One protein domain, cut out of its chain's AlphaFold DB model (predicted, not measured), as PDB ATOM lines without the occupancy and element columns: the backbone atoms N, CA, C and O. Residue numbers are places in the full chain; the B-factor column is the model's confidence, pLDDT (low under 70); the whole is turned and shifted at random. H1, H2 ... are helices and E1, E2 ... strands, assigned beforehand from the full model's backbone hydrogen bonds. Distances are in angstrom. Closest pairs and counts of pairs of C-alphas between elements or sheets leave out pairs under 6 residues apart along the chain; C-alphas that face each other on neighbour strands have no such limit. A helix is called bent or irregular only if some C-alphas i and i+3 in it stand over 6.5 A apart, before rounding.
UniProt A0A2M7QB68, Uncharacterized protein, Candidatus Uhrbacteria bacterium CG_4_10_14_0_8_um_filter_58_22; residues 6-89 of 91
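Overview. This is residues 6 to 89 of the 91 residues of an uncharacterized protein of Candidatus Uhrbacteria bacterium CG_4_10_14_0_8_um_filter_58_22 (UniProt A0A2M7QB68). A strongly twisted antiparallel sheet of four strands has the long helix H1 running along its edge strand E1 on one face, while the very short helix H2 lies on the opposite face. A third helix, H3, stands beyond the end where E1 finishes and E4 begins and only grazes the sheet; residues 67 to 73, partly in H3, stick out free. The printed part has 84 residues, with three named helices and four named strands in the order H1, E1, H2, E2, E3, H3, E4; the sheet's order is E1, E4, E3, E2, and the class is mixed. The whole is compact, with a radius of gyration of the C-alphas of 12.7 A and spans of 33 by 23 by 19 A.

Along the chain. H1, residues 7 to 20, begins with C-alpha 7 at (294.716, 385.644, 308.488) and is 20.3 A long; it is irregular, with C-alphas 8 and 11 being 7.0 A apart. E1, residues 22 to 28, is 20.2 A long. H2 is residues 29 to 32 and E2 is residues 40 to 42. E3, residues 48 to 57, is 25.9 A long and bends by 55 degrees at residue 52. H3, residues 71 to 80, is 14.6 A long. E4, residues 83 to 89, is 19.6 A long and ends with C-alpha 89 at (302.279, 371.765, 319.915).

Arrangement. E1 and E4 are antiparallel at 158 degrees, with N 23 and O 88 2.8 A apart, within hydrogen-bond range. E4 and E3 are antiparallel at 152 degrees, with N 85 and O 55 at 2.8 A. The hairpin of E2 and E3 is antiparallel at 112 degrees, with N 41 and O 49 at 2.8 A. The pairing is staggered: E3 pairs with E2 over residues 48 to 50 and with E4 over residues 50 to 57. H1 is on the sheet at a height of 8.2 A, over E1 and along the strands, at 2 degrees to E1 on the local plane; the closest C-alphas of H1 and E1, those of Gln 16 and Ala 23, are 5.1 A apart. H2 is on the opposite face at a height of 8.0 A, only just over E4, on which 3 of its C-alphas fall; its closest C-alpha pair with E4 is Ala 32 and Ala 84, 5.9 A. H3 only grazes the sheet with residues 76 to 80; its closest C-alpha pair with E1 is Ile 77 and Ile 28, 6.7 A. H1 and H3 are apart. Every O i to N i+4 pair is within hydrogen-bond range in H3, 8 of 10 are in H1, and H2 is too short for such a pair.

Size, cuts and confidence. The two C-alphas farthest apart, those of Asp 46 and Ser 61, are 34.0 A from each other. The printed part has no cut. The link from E3 to H3, 13 residues, is long. The mean pLDDT of the printed part is 85.0, and no printed residue is under 70.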
ATOM      1  N   PRO A   6     292.618 381.488 309.684       80.75
ATOM      2  CA  PRO A   6     292.177 382.844 309.391       80.75
ATOM      3  C   PRO A   6     293.354 383.833 309.499       80.75
ATOM      4  O   PRO A   6     294.075 383.781 310.501       80.75
ATOM      5  N   PRO A   7     293.585 384.710 308.501       81.12
ATOM      6  CA  PRO A   7     294.716 385.644 308.488       81.12
ATOM      7  C   PRO A   7     294.840 386.491 309.759       81.12
ATOM      8  O   PRO A   7     295.944 386.802 310.198       81.12
ATOM      9  N   GLU A   8     293.712 386.830 310.383       81.19
ATOM     10  CA  GLU A   8     293.655 387.567 311.642       81.19
ATOM     11  C   GLU A   8     294.268 386.804 312.831       81.19
ATOM     12  O   GLU A   8     294.794 387.427 313.752       81.19
ATOM     13  N   GLU A   9     294.268 385.467 312.805       82.12
ATOM     14  CA  GLU A   9     294.869 384.630 313.850       82.12
ATOM     15  C   GLU A   9     296.370 384.403 313.621       82.12
ATOM     16  O   GLU A   9     297.071 383.982 314.544       82.12
ATOM     17  N   HIS A  10     296.895 384.680 312.418       86.06
ATOM     18  CA  HIS A  10     298.262 384.294 312.038       86.06
ATOM     19  C   HIS A  10     299.317 384.860 312.981       86.06
ATOM     20  O   HIS A  10     300.164 384.118 313.477       86.06
ATOM     21  N   ALA A  11     299.235 386.160 313.267       86.50
ATOM     22  CA  ALA A  11     300.192 386.831 314.140       86.50
ATOM     23  C   ALA A  11     300.163 386.252 315.565       86.50
ATOM     24  O   ALA A  11     301.218 385.989 316.141       86.50
ATOM     25  N   SER A  12     298.966 385.994 316.102       86.44
ATOM     26  CA  SER A  12     298.789 385.433 317.446       86.44
ATOM     27  C   SER A  12     299.308 383.997 317.530       86.44
ATOM     28  O   SER A  12     300.096 383.679 318.420       86.44
ATOM     29  N   ILE A  13     298.949 383.137 316.571       88.25
ATOM     30  CA  ILE A  13     299.401 381.739 316.533       88.25
ATOM     31  C   ILE A  13     300.920 381.678 316.394       88.25
ATOM     32  O   ILE A  13     301.581 380.949 317.131       88.25
ATOM     33  N   GLN A  14     301.495 382.464 315.484       89.31
ATOM     34  CA  GLN A  14     302.939 382.487 315.285       89.31
ATOM     35  C   GLN A  14     303.671 382.993 316.537       89.31
ATOM     36  O   GLN A  14     304.694 382.424 316.921       89.31
ATOM     37  N   GLN A  15     303.143 384.021 317.207       90.06
ATOM     38  CA  GLN A  15     303.700 384.517 318.464       90.06
ATOM     39  C   GLN A  15     303.636 383.458 319.570       90.06
ATOM     40  O   GLN A  15     304.642 383.227 320.240       90.06
ATOM     41  N   GLN A  16     302.492 382.790 319.738       90.44
ATOM     42  CA  GLN A  16     302.316 381.729 320.731       90.44
ATOM     43  C   GLN A  16     303.276 380.560 320.477       90.44
ATOM     44  O   GLN A  16     304.016 380.170 321.380       90.44
ATOM     45  N   LEU A  17     303.356 380.070 319.234       90.69
ATOM     46  CA  LEU A  17     304.281 378.998 318.854       90.69
ATOM     47  C   LEU A  17     305.742 379.378 319.122       90.69
ATOM     48  O   LEU A  17     306.496 378.563 319.645       90.69
ATOM     49  N   ASN A  18     306.143 380.612 318.803       89.19
ATOM     50  CA  ASN A  18     307.515 381.075 319.022       89.19
ATOM     51  C   ASN A  18     307.856 381.249 320.507       89.19
ATOM     52  O   ASN A  18     308.998 381.022 320.896       89.19
ATOM     53  N   HIS A  19     306.898 381.694 321.323       91.00
ATOM     54  CA  HIS A  19     307.152 382.029 322.723       91.00
ATOM     55  C   HIS A  19     306.990 380.826 323.658       91.00
ATOM     56  O   HIS A  19     307.783 380.651 324.580       91.00
ATOM     57  N   PHE A  20     305.978 379.993 323.415       91.56
ATOM     58  CA  PHE A  20     305.599 378.893 324.301       91.56
ATOM     59  C   PHE A  20     305.882 377.506 323.715       91.56
ATOM     60  O   PHE A  20     305.844 376.520 324.447       91.56
ATOM     61  N   GLY A  21     306.141 377.400 322.408       91.69
ATOM     62  CA  GLY A  21     306.237 376.110 321.717       91.69
ATOM     63  C   GLY A  21     304.881 375.435 321.483       91.69
ATOM     64  O   GLY A  21     304.837 374.300 321.018       91.69
ATOM     65  N   PHE A  22     303.773 376.115 321.785       92.56
ATOM     66  CA  PHE A  22     302.415 375.664 321.495       92.56
ATOM     67  C   PHE A  22     301.492 376.857 321.238       92.56
ATOM     68  O   PHE A  22     301.800 377.980 321.632       92.56
ATOM     69  N   ALA A  23     300.357 376.614 320.587       91.56
ATOM     70  CA  ALA A  23     299.315 377.607 320.357       91.56
ATOM     71  C   ALA A  23     297.921 377.003 320.524       91.56
ATOM     72  O   ALA A  23     297.723 375.799 320.327       91.56
ATOM     73  N   TYR A  24     296.953 377.857 320.848       89.25
ATOM     74  CA  TYR A  24     295.538 377.504 320.850       89.25
ATOM     75  C   TYR A  24     294.821 378.128 319.660       89.25
ATOM     76  O   TYR A  24     295.122 379.246 319.246       89.25
ATOM     77  N   THR A  25     293.848 377.403 319.116       88.06
ATOM     78  CA  THR A  25     292.939 377.931 318.101       88.06
ATOM     79  C   THR A  25     291.522 377.432 318.348       88.06
ATOM     80  O   THR A  25     291.320 376.279 318.737       88.06
ATOM     81  N   THR A  26     290.539 378.299 318.120       86.94
ATOM     82  CA  THR A  26     289.122 377.976 318.313       86.94
ATOM     83  C   THR A  26     288.469 377.693 316.965       86.94
ATOM     84  O   THR A  26     288.588 378.473 316.019       86.94
ATOM     85  N   ARG A  27     287.767 376.566 316.840       88.12
ATOM     86  CA  ARG A  27     287.066 376.157 315.613       88.12
ATOM     87  C   ARG A  27     285.623 375.794 315.916       88.12
ATOM     88  O   ARG A  27     285.328 375.156 316.917       88.12
ATOM     89  N   ILE A  28     284.721 376.182 315.027       84.00
ATOM     90  CA  ILE A  28     283.283 375.911 315.144       84.00
ATOM     91  C   ILE A  28     282.892 374.675 314.330       84.00
ATOM     92  O   ILE A  28     283.431 374.446 313.244       84.00
ATOM     93  N   SER A  29     281.928 373.907 314.841       73.50
ATOM     94  CA  SER A  29     281.176 372.883 314.097       73.50
ATOM     95  C   SER A  29     282.027 371.984 313.177       73.50
ATOM     96  O   SER A  29     282.854 371.207 313.651       73.50
ATOM     97  N   ASP A  30     281.825 372.052 311.856       77.19
ATOM     98  CA  ASP A  30     282.473 371.168 310.884       77.19
ATOM     99  C   ASP A  30     283.970 371.446 310.691       77.19
ATOM    100  O   ASP A  30     284.707 370.536 310.309       77.19
ATOM    101  N   GLU A  31     284.455 372.651 311.008       80.19
ATOM    102  CA  GLU A  31     285.894 372.943 310.967       80.19
ATOM    103  C   GLU A  31     286.642 372.166 312.051       80.19
ATOM    104  O   GLU A  31     287.706 371.610 311.783       80.19
ATOM    105  N   ALA A  32     286.071 372.055 313.256       81.75
ATOM    106  CA  ALA A  32     286.678 371.302 314.353       81.75
ATOM    107  C   ALA A  32     286.866 369.816 313.997       81.75
ATOM    108  O   ALA A  32     287.872 369.211 314.366       81.75
ATOM    109  N   LYS A  33     285.957 369.242 313.194       82.00
ATOM    110  CA  LYS A  33     286.018 367.838 312.744       82.00
ATOM    111  C   LYS A  33     287.211 367.537 311.832       82.00
ATOM    112  O   LYS A  33     287.546 366.368 311.639       82.00
ATOM    113  N   LYS A  34     287.861 368.562 311.269       84.62
ATOM    114  CA  LYS A  34     289.085 368.402 310.467       84.62
ATOM    115  C   LYS A  34     290.313 368.095 311.325       84.62
ATOM    116  O   LYS A  34     291.328 367.644 310.795       84.62
ATOM    117  N   TYR A  35     290.228 368.325 312.633       88.12
ATOM    118  CA  TYR A  35     291.317 368.121 313.576       88.12
ATOM    119  C   TYR A  35     291.117 366.815 314.341       88.12
ATOM    120  O   TYR A  35     290.004 366.434 314.702       88.12
ATOM    121  N   LYS A  36     292.219 366.116 314.612       90.69
ATOM    122  CA  LYS A  36     292.221 364.910 315.441       90.69
ATOM    123  C   LYS A  36     293.495 364.861 316.263       90.69
ATOM    124  O   LYS A  36     294.577 365.113 315.737       90.69
ATOM    125  N   VAL A  37     293.372 364.508 317.540       93.31
ATOM    126  CA  VAL A  37     294.528 364.334 318.430       93.31
ATOM    127  C   VAL A  37     295.527 363.357 317.806       93.31
ATOM    128  O   VAL A  37     295.162 362.282 317.328       93.31
ATOM    129  N   GLY A  38     296.797 363.755 317.790       92.38
ATOM    130  CA  GLY A  38     297.891 363.031 317.152       92.38
ATOM    131  C   GLY A  38     298.172 363.432 315.703       92.38
ATOM    132  O   GLY A  38     299.215 363.039 315.186       92.38
ATOM    133  N   TYR A  39     297.307 364.213 315.049       92.69
ATOM    134  CA  TYR A  39     297.576 364.679 313.686       92.69
ATOM    135  C   TYR A  39     298.733 365.664 313.658       92.69
ATOM    136  O   TYR A  39     298.811 366.562 314.490       92.69
ATOM    137  N   VAL A  40     299.596 365.499 312.658       92.19
ATOM    138  CA  VAL A  40     300.651 366.451 312.318       92.19
ATOM    139  C   VAL A  40     300.184 367.274 311.127       92.19
ATOM    140  O   VAL A  40     299.796 366.728 310.087       92.19
ATOM    141  N   LEU A  41     300.193 368.586 311.309       90.50
ATOM    142  CA  LEU A  41     299.632 369.559 310.392       90.50
ATOM    143  C   LEU A  41     300.734 370.505 309.928       90.50
ATOM    144  O   LEU A  41     301.559 370.963 310.724       90.50
ATOM    145  N   ASP A  42     300.732 370.780 308.629       90.00
ATOM    146  CA  ASP A  42     301.621 371.757 308.013       90.00
ATOM    147  C   ASP A  42     300.945 373.124 308.134       90.00
ATOM    148  O   ASP A  42     299.805 373.299 307.692       90.00
ATOM    149  N   THR A  43     301.618 374.064 308.796       86.44
ATOM    150  CA  THR A  43     301.115 375.430 309.001       86.44
ATOM    151  C   THR A  43     301.522 376.333 307.834       86.44
ATOM    152  O   THR A  43     302.536 376.064 307.183       86.44
ATOM    153  N   PRO A  44     300.820 377.455 307.598       84.56
ATOM    154  CA  PRO A  44     301.230 378.450 306.602       84.56
ATOM    155  C   PRO A  44     302.574 379.135 306.921       84.56
ATOM    156  O   PRO A  44     303.090 379.877 306.092       84.56
ATOM    157  N   PHE A  45     303.169 378.880 308.092       84.50
ATOM    158  CA  PHE A  45     304.419 379.499 308.552       84.50
ATOM    159  C   PHE A  45     305.664 378.633 308.313       84.50
ATOM    160  O   PHE A  45     306.686 378.857 308.960       84.50
ATOM    161  N   ASP A  46     305.573 377.614 307.452       83.56
ATOM    162  CA  ASP A  46     306.634 376.616 307.225       83.56
ATOM    163  C   ASP A  46     307.089 375.924 308.531       83.56
ATOM    164  O   ASP A  46     308.255 375.597 308.774       83.56
ATOM    165  N   ARG A  47     306.123 375.730 309.435       85.44
ATOM    166  CA  ARG A  47     306.262 374.982 310.688       85.44
ATOM    167  C   ARG A  47     305.297 373.810 310.690       85.44
ATOM    168  O   ARG A  47     304.201 373.905 310.133       85.44
ATOM    169  N   ARG A  48     305.677 372.731 311.369       91.44
ATOM    170  CA  ARG A  48     304.788 371.600 311.629       91.44
ATOM    171  C   ARG A  48     304.332 371.632 313.076       91.44
ATOM    172  O   ARG A  48     305.123 371.895 313.975       91.44
ATOM    173  N   VAL A  49     303.048 371.372 313.278       93.00
ATOM    174  CA  VAL A  49     302.440 371.303 314.607       93.00
ATOM    175  C   VAL A  49     301.692 369.994 314.761       93.00
ATOM    176  O   VAL A  49     301.119 369.471 313.805       93.00
ATOM    177  N   ARG A  50     301.681 369.457 315.973       94.62
ATOM    178  CA  ARG A  50     300.889 368.295 316.345       94.62
ATOM    179  C   ARG A  50     299.670 368.745 317.134       94.62
ATOM    180  O   ARG A  50     299.796 369.474 318.111       94.62
ATOM    181  N   VAL A  51     298.499 368.238 316.768       94.31
ATOM    182  CA  VAL A  51     297.300 368.377 317.596       94.31
ATOM    183  C   VAL A  51     297.483 367.529 318.848       94.31
ATOM    184  O   VAL A  51     297.482 366.295 318.771       94.31
ATOM    185  N   SER A  52     297.664 368.166 319.997       94.00
ATOM    186  CA  SER A  52     297.863 367.466 321.267       94.00
ATOM    187  C   SER A  52     296.579 367.320 322.065       94.00
ATOM    188  O   SER A  52     296.399 366.296 322.724       94.00
ATOM    189  N   GLN A  53     295.663 368.280 321.945       93.69
ATOM    190  CA  GLN A  53     294.400 368.289 322.676       93.69
ATOM    191  C   GLN A  53     293.291 368.951 321.853       93.69
ATOM    192  O   GLN A  53     293.550 369.864 321.066       93.69
ATOM    193  N   ILE A  54     292.063 368.460 322.023       92.12
ATOM    194  CA  ILE A  54     290.840 369.052 321.478       92.12
ATOM    195  C   ILE A  54     289.803 369.019 322.596       92.12
ATOM    196  O   ILE A  54     289.365 367.937 322.985       92.12
ATOM    197  N   ASP A  55     289.405 370.189 323.079       89.62
ATOM    198  CA  ASP A  55     288.359 370.348 324.085       89.62
ATOM    199  C   ASP A  55     287.127 370.950 323.416       89.62
ATOM    200  O   ASP A  55     287.237 371.934 322.690       89.62
ATOM    201  N   THR A  56     285.959 370.342 323.608       87.50
ATOM    202  CA  THR A  56     284.703 370.796 322.990       87.50
ATOM    203  C   THR A  56     283.797 371.401 324.046       87.50
ATOM    204  O   THR A  56     283.595 370.810 325.103       87.50
ATOM    205  N   PHE A  57     283.228 372.554 323.730       85.12
ATOM    206  CA  PHE A  57     282.406 373.355 324.619       85.12
ATOM    207  C   PHE A  57     281.098 373.713 323.926       85.12
ATOM    208  O   PHE A  57     281.044 373.885 322.705       85.12
ATOM    209  N   ARG A  58     280.038 373.847 324.720       81.44
ATOM    210  CA  ARG A  58     278.707 374.263 324.245       81.44
ATOM    211  C   ARG A  58     278.296 375.622 324.775       81.44
ATOM    212  O   ARG A  58     277.474 376.293 324.160       81.44
ATOM    213  N   ASP A  59     278.888 376.037 325.888       80.25
ATOM    214  CA  ASP A  59     278.699 377.363 326.443       80.25
ATOM    215  C   ASP A  59     279.909 378.244 326.106       80.25
ATOM    216  O   ASP A  59     281.071 377.892 326.334       80.25
ATOM    217  N   ILE A  60     279.638 379.411 325.528       78.25
ATOM    218  CA  ILE A  60     280.658 380.429 325.256       78.25
ATOM    219  C   ILE A  60     281.261 380.974 326.556       78.25
ATOM    220  O   ILE A  60     282.416 381.388 326.575       78.25
ATOM    221  N   SER A  61     280.511 380.910 327.658       78.25
ATOM    222  CA  SER A  61     280.954 381.309 328.994       78.25
ATOM    223  C   SER A  61     282.117 380.452 329.507       78.25
ATOM    224  O   SER A  61     282.885 380.904 330.349       78.25
ATOM    225  N   GLU A  62     282.271 379.232 328.983       78.50
ATOM    226  CA  GLU A  62     283.378 378.324 329.307       78.50
ATOM    227  C   GLU A  62     284.639 378.597 328.469       78.50
ATOM    228  O   GLU A  62     285.655 377.927 328.653       78.50
ATOM    229  N   HIS A  63     284.608 379.578 327.554       74.50
ATOM    230  CA  HIS A  63     285.733 379.842 326.662       74.50
ATOM    231  C   HIS A  63     286.924 380.396 327.462       74.50
ATOM    232  O   HIS A  63     286.822 381.489 328.031       74.50
ATOM    233  N   PRO A  64     288.096 379.729 327.454       72.19
ATOM    234  CA  PRO A  64     289.243 380.130 328.275       72.19
ATOM    235  C   PRO A  64     289.768 381.540 327.954       72.19
ATOM    236  O   PRO A  64     290.377 382.187 328.800       72.19
ATOM    237  N   HIS A  65     289.469 382.036 326.751       71.12
ATOM    238  CA  HIS A  65     289.849 383.362 326.250       71.12
ATOM    239  C   HIS A  65     288.645 384.269 325.942       71.12
ATOM    240  O   HIS A  65     288.706 385.090 325.033       71.12
ATOM    241  N   LEU A  66     287.518 384.103 326.649       73.12
ATOM    242  CA  LEU A  66     286.281 384.852 326.371       73.12
ATOM    243  C   LEU A  66     286.491 386.374 326.290       73.12
ATOM    244  O   LEU A  66     285.941 387.025 325.409       73.12
ATOM    245  N   ASN A  67     287.331 386.927 327.169       75.50
ATOM    246  CA  ASN A  67     287.608 388.367 327.239       75.50
ATOM    247  C   ASN A  67     288.415 388.910 326.046       75.50
ATOM    248  O   ASN A  67     288.521 390.123 325.892       75.50
ATOM    249  N   GLU A  68     289.012 388.035 325.235       75.19
ATOM    250  CA  GLU A  68     289.791 388.406 324.047       75.19
ATOM    251  C   GLU A  68     288.955 388.309 322.760       75.19
ATOM    252  O   GLU A  68     289.396 388.742 321.694       75.19
ATOM    253  N   LEU A  69     287.740 387.756 322.845       75.94
ATOM    254  CA  LEU A  69     286.827 387.632 321.716       75.94
ATOM    255  C   LEU A  69     286.025 388.921 321.521       75.94
ATOM    256  O   LEU A  69     285.529 389.524 322.469       75.94
ATOM    257  N   THR A  70     285.849 389.321 320.263       78.94
ATOM    258  CA  THR A  70     284.944 390.420 319.915       78.94
ATOM    259  C   THR A  70     283.485 389.974 320.004       78.94
ATOM    260  O   THR A  70     283.173 388.792 319.841       78.94
ATOM    261  N   ASP A  71     282.565 390.926 320.178       83.06
ATOM    262  CA  ASP A  71     281.122 390.648 320.227       83.06
ATOM    263  C   ASP A  71     280.615 389.875 318.997       83.06
ATOM    264  O   ASP A  71     279.731 389.023 319.111       83.06
ATOM    265  N   ASP A  72     281.183 390.135 317.815       81.62
ATOM    266  CA  ASP A  72     280.856 389.402 316.588       81.62
ATOM    267  C   ASP A  72     281.283 387.934 316.660       81.62
ATOM    268  O   ASP A  72     280.523 387.049 316.263       81.62
ATOM    269  N   TRP A  73     282.466 387.651 317.212       76.88
ATOM    270  CA  TRP A  73     282.929 386.282 317.437       76.88
ATOM    271  C   TRP A  73     282.082 385.566 318.486       76.88
ATOM    272  O   TRP A  73     281.678 384.425 318.257       76.88
ATOM    273  N   ILE A  74     281.736 386.247 319.581       80.94
ATOM    274  CA  ILE A  74     280.848 385.716 320.625       80.94
ATOM    275  C   ILE A  74     279.485 385.350 320.028       80.94
ATOM    276  O   ILE A  74     279.004 384.231 320.227       80.94
ATOM    277  N   LYS A  75     278.877 386.246 319.238       81.88
ATOM    278  CA  LYS A  75     277.603 385.980 318.548       81.88
ATOM    279  C   LYS A  75     277.717 384.841 317.547       81.88
ATOM    280  O   LYS A  75     276.819 384.000 317.479       81.88
ATOM    281  N   LYS A  76     278.809 384.799 316.779       77.56
ATOM    282  CA  LYS A  76     279.049 383.755 315.784       77.56
ATOM    283  C   LYS A  76     279.134 382.398 316.467       77.56
ATOM    284  O   LYS A  76     278.341 381.528 316.136       77.56
ATOM    285  N   ILE A  77     280.003 382.240 317.464       75.94
ATOM    286  CA  ILE A  77     280.165 380.984 318.210       75.94
ATOM    287  C   ILE A  77     278.853 380.574 318.893       75.94
ATOM    288  O   ILE A  77     278.427 379.428 318.752       75.94
ATOM    289  N   SER A  78     278.160 381.518 319.539       77.19
ATOM    290  CA  SER A  78     276.866 381.245 320.187       77.19
ATOM    291  C   SER A  78     275.797 380.770 319.199       77.19
ATOM    292  O   SER A  78     274.915 380.002 319.571       77.19
ATOM    293  N   SER A  79     275.882 381.174 317.926       80.50
ATOM    294  CA  SER A  79     274.940 380.742 316.885       80.50
ATOM    295  C   SER A  79     275.163 379.296 316.430       80.50
ATOM    296  O   SER A  79     274.234 378.672 315.924       80.50
ATOM    297  N   PHE A  80     276.374 378.753 316.602       74.62
ATOM    298  CA  PHE A  80     276.698 377.365 316.249       74.62
ATOM    299  C   PHE A  80     276.418 376.377 317.388       74.62
ATOM    300  O   PHE A  80     276.343 375.175 317.139       74.62
ATOM    301  N   GLY A  81     276.262 376.860 318.625       74.25
ATOM    302  CA  GLY A  81     275.920 376.055 319.805       74.25
ATOM    303  C   GLY A  81     277.014 375.099 320.302       74.25
ATOM    304  O   GLY A  81     276.892 374.563 321.399       74.25
ATOM    305  N   GLU A  82     278.078 374.877 319.525       82.81
ATOM    306  CA  GLU A  82     279.236 374.067 319.903       82.81
ATOM    307  C   GLU A  82     280.505 374.563 319.190       82.81
ATOM    308  O   GLU A  82     280.501 374.856 317.987       82.81
ATOM    309  N   TYR A  83     281.608 374.638 319.933       86.31
ATOM    310  CA  TYR A  83     282.937 374.965 319.420       86.31
ATOM    311  C   TYR A  83     284.000 374.089 320.078       86.31
ATOM    312  O   TYR A  83     283.801 373.549 321.162       86.31
ATOM    313  N   ALA A  84     285.146 373.959 319.422       88.75
ATOM    314  CA  ALA A  84     286.302 373.258 319.947       88.75
ATOM    315  C   ALA A  84     287.490 374.206 320.096       88.75
ATOM    316  O   ALA A  84     287.800 374.973 319.183       88.75
ATOM    317  N   VAL A  85     288.177 374.110 321.228       89.75
ATOM    318  CA  VAL A  85     289.493 374.704 321.447       89.75
ATOM    319  C   VAL A  85     290.527 373.620 321.188       89.75
ATOM    320  O   VAL A  85     290.480 372.532 321.762       89.75
ATOM    321  N   ILE A  86     291.445 373.900 320.274       91.88
ATOM    322  CA  ILE A  86     292.434 372.944 319.795       91.88
ATOM    323  C   ILE A  86     293.811 373.435 320.210       91.88
ATOM    324  O   ILE A  86     294.192 374.565 319.897       91.88
ATOM    325  N   ARG A  87     294.569 372.563 320.871       93.31
ATOM    326  CA  ARG A  87     295.969 372.801 321.208       93.31
ATOM    327  C   ARG A  87     296.885 372.213 320.144       93.31
ATOM    328  O   ARG A  87     296.772 371.037 319.781       93.31
ATOM    329  N   LEU A  88     297.809 373.041 319.680       93.38
ATOM    330  CA  LEU A  88     298.794 372.733 318.655       93.38
ATOM    331  C   LEU A  88     300.189 372.871 319.259       93.38
ATOM    332  O   LEU A  88     300.614 373.981 319.560       93.38
ATOM    333  N   ASP A  89     300.901 371.761 319.419       93.81
ATOM    334  CA  ASP A  89     302.279 371.765 319.915       93.81
ATOM    335  C   ASP A  89     303.259 371.755 318.736       93.81
ATOM    336  O   ASP A  89     303.090 370.993 317.780       93.81
TER     337      ASP A  89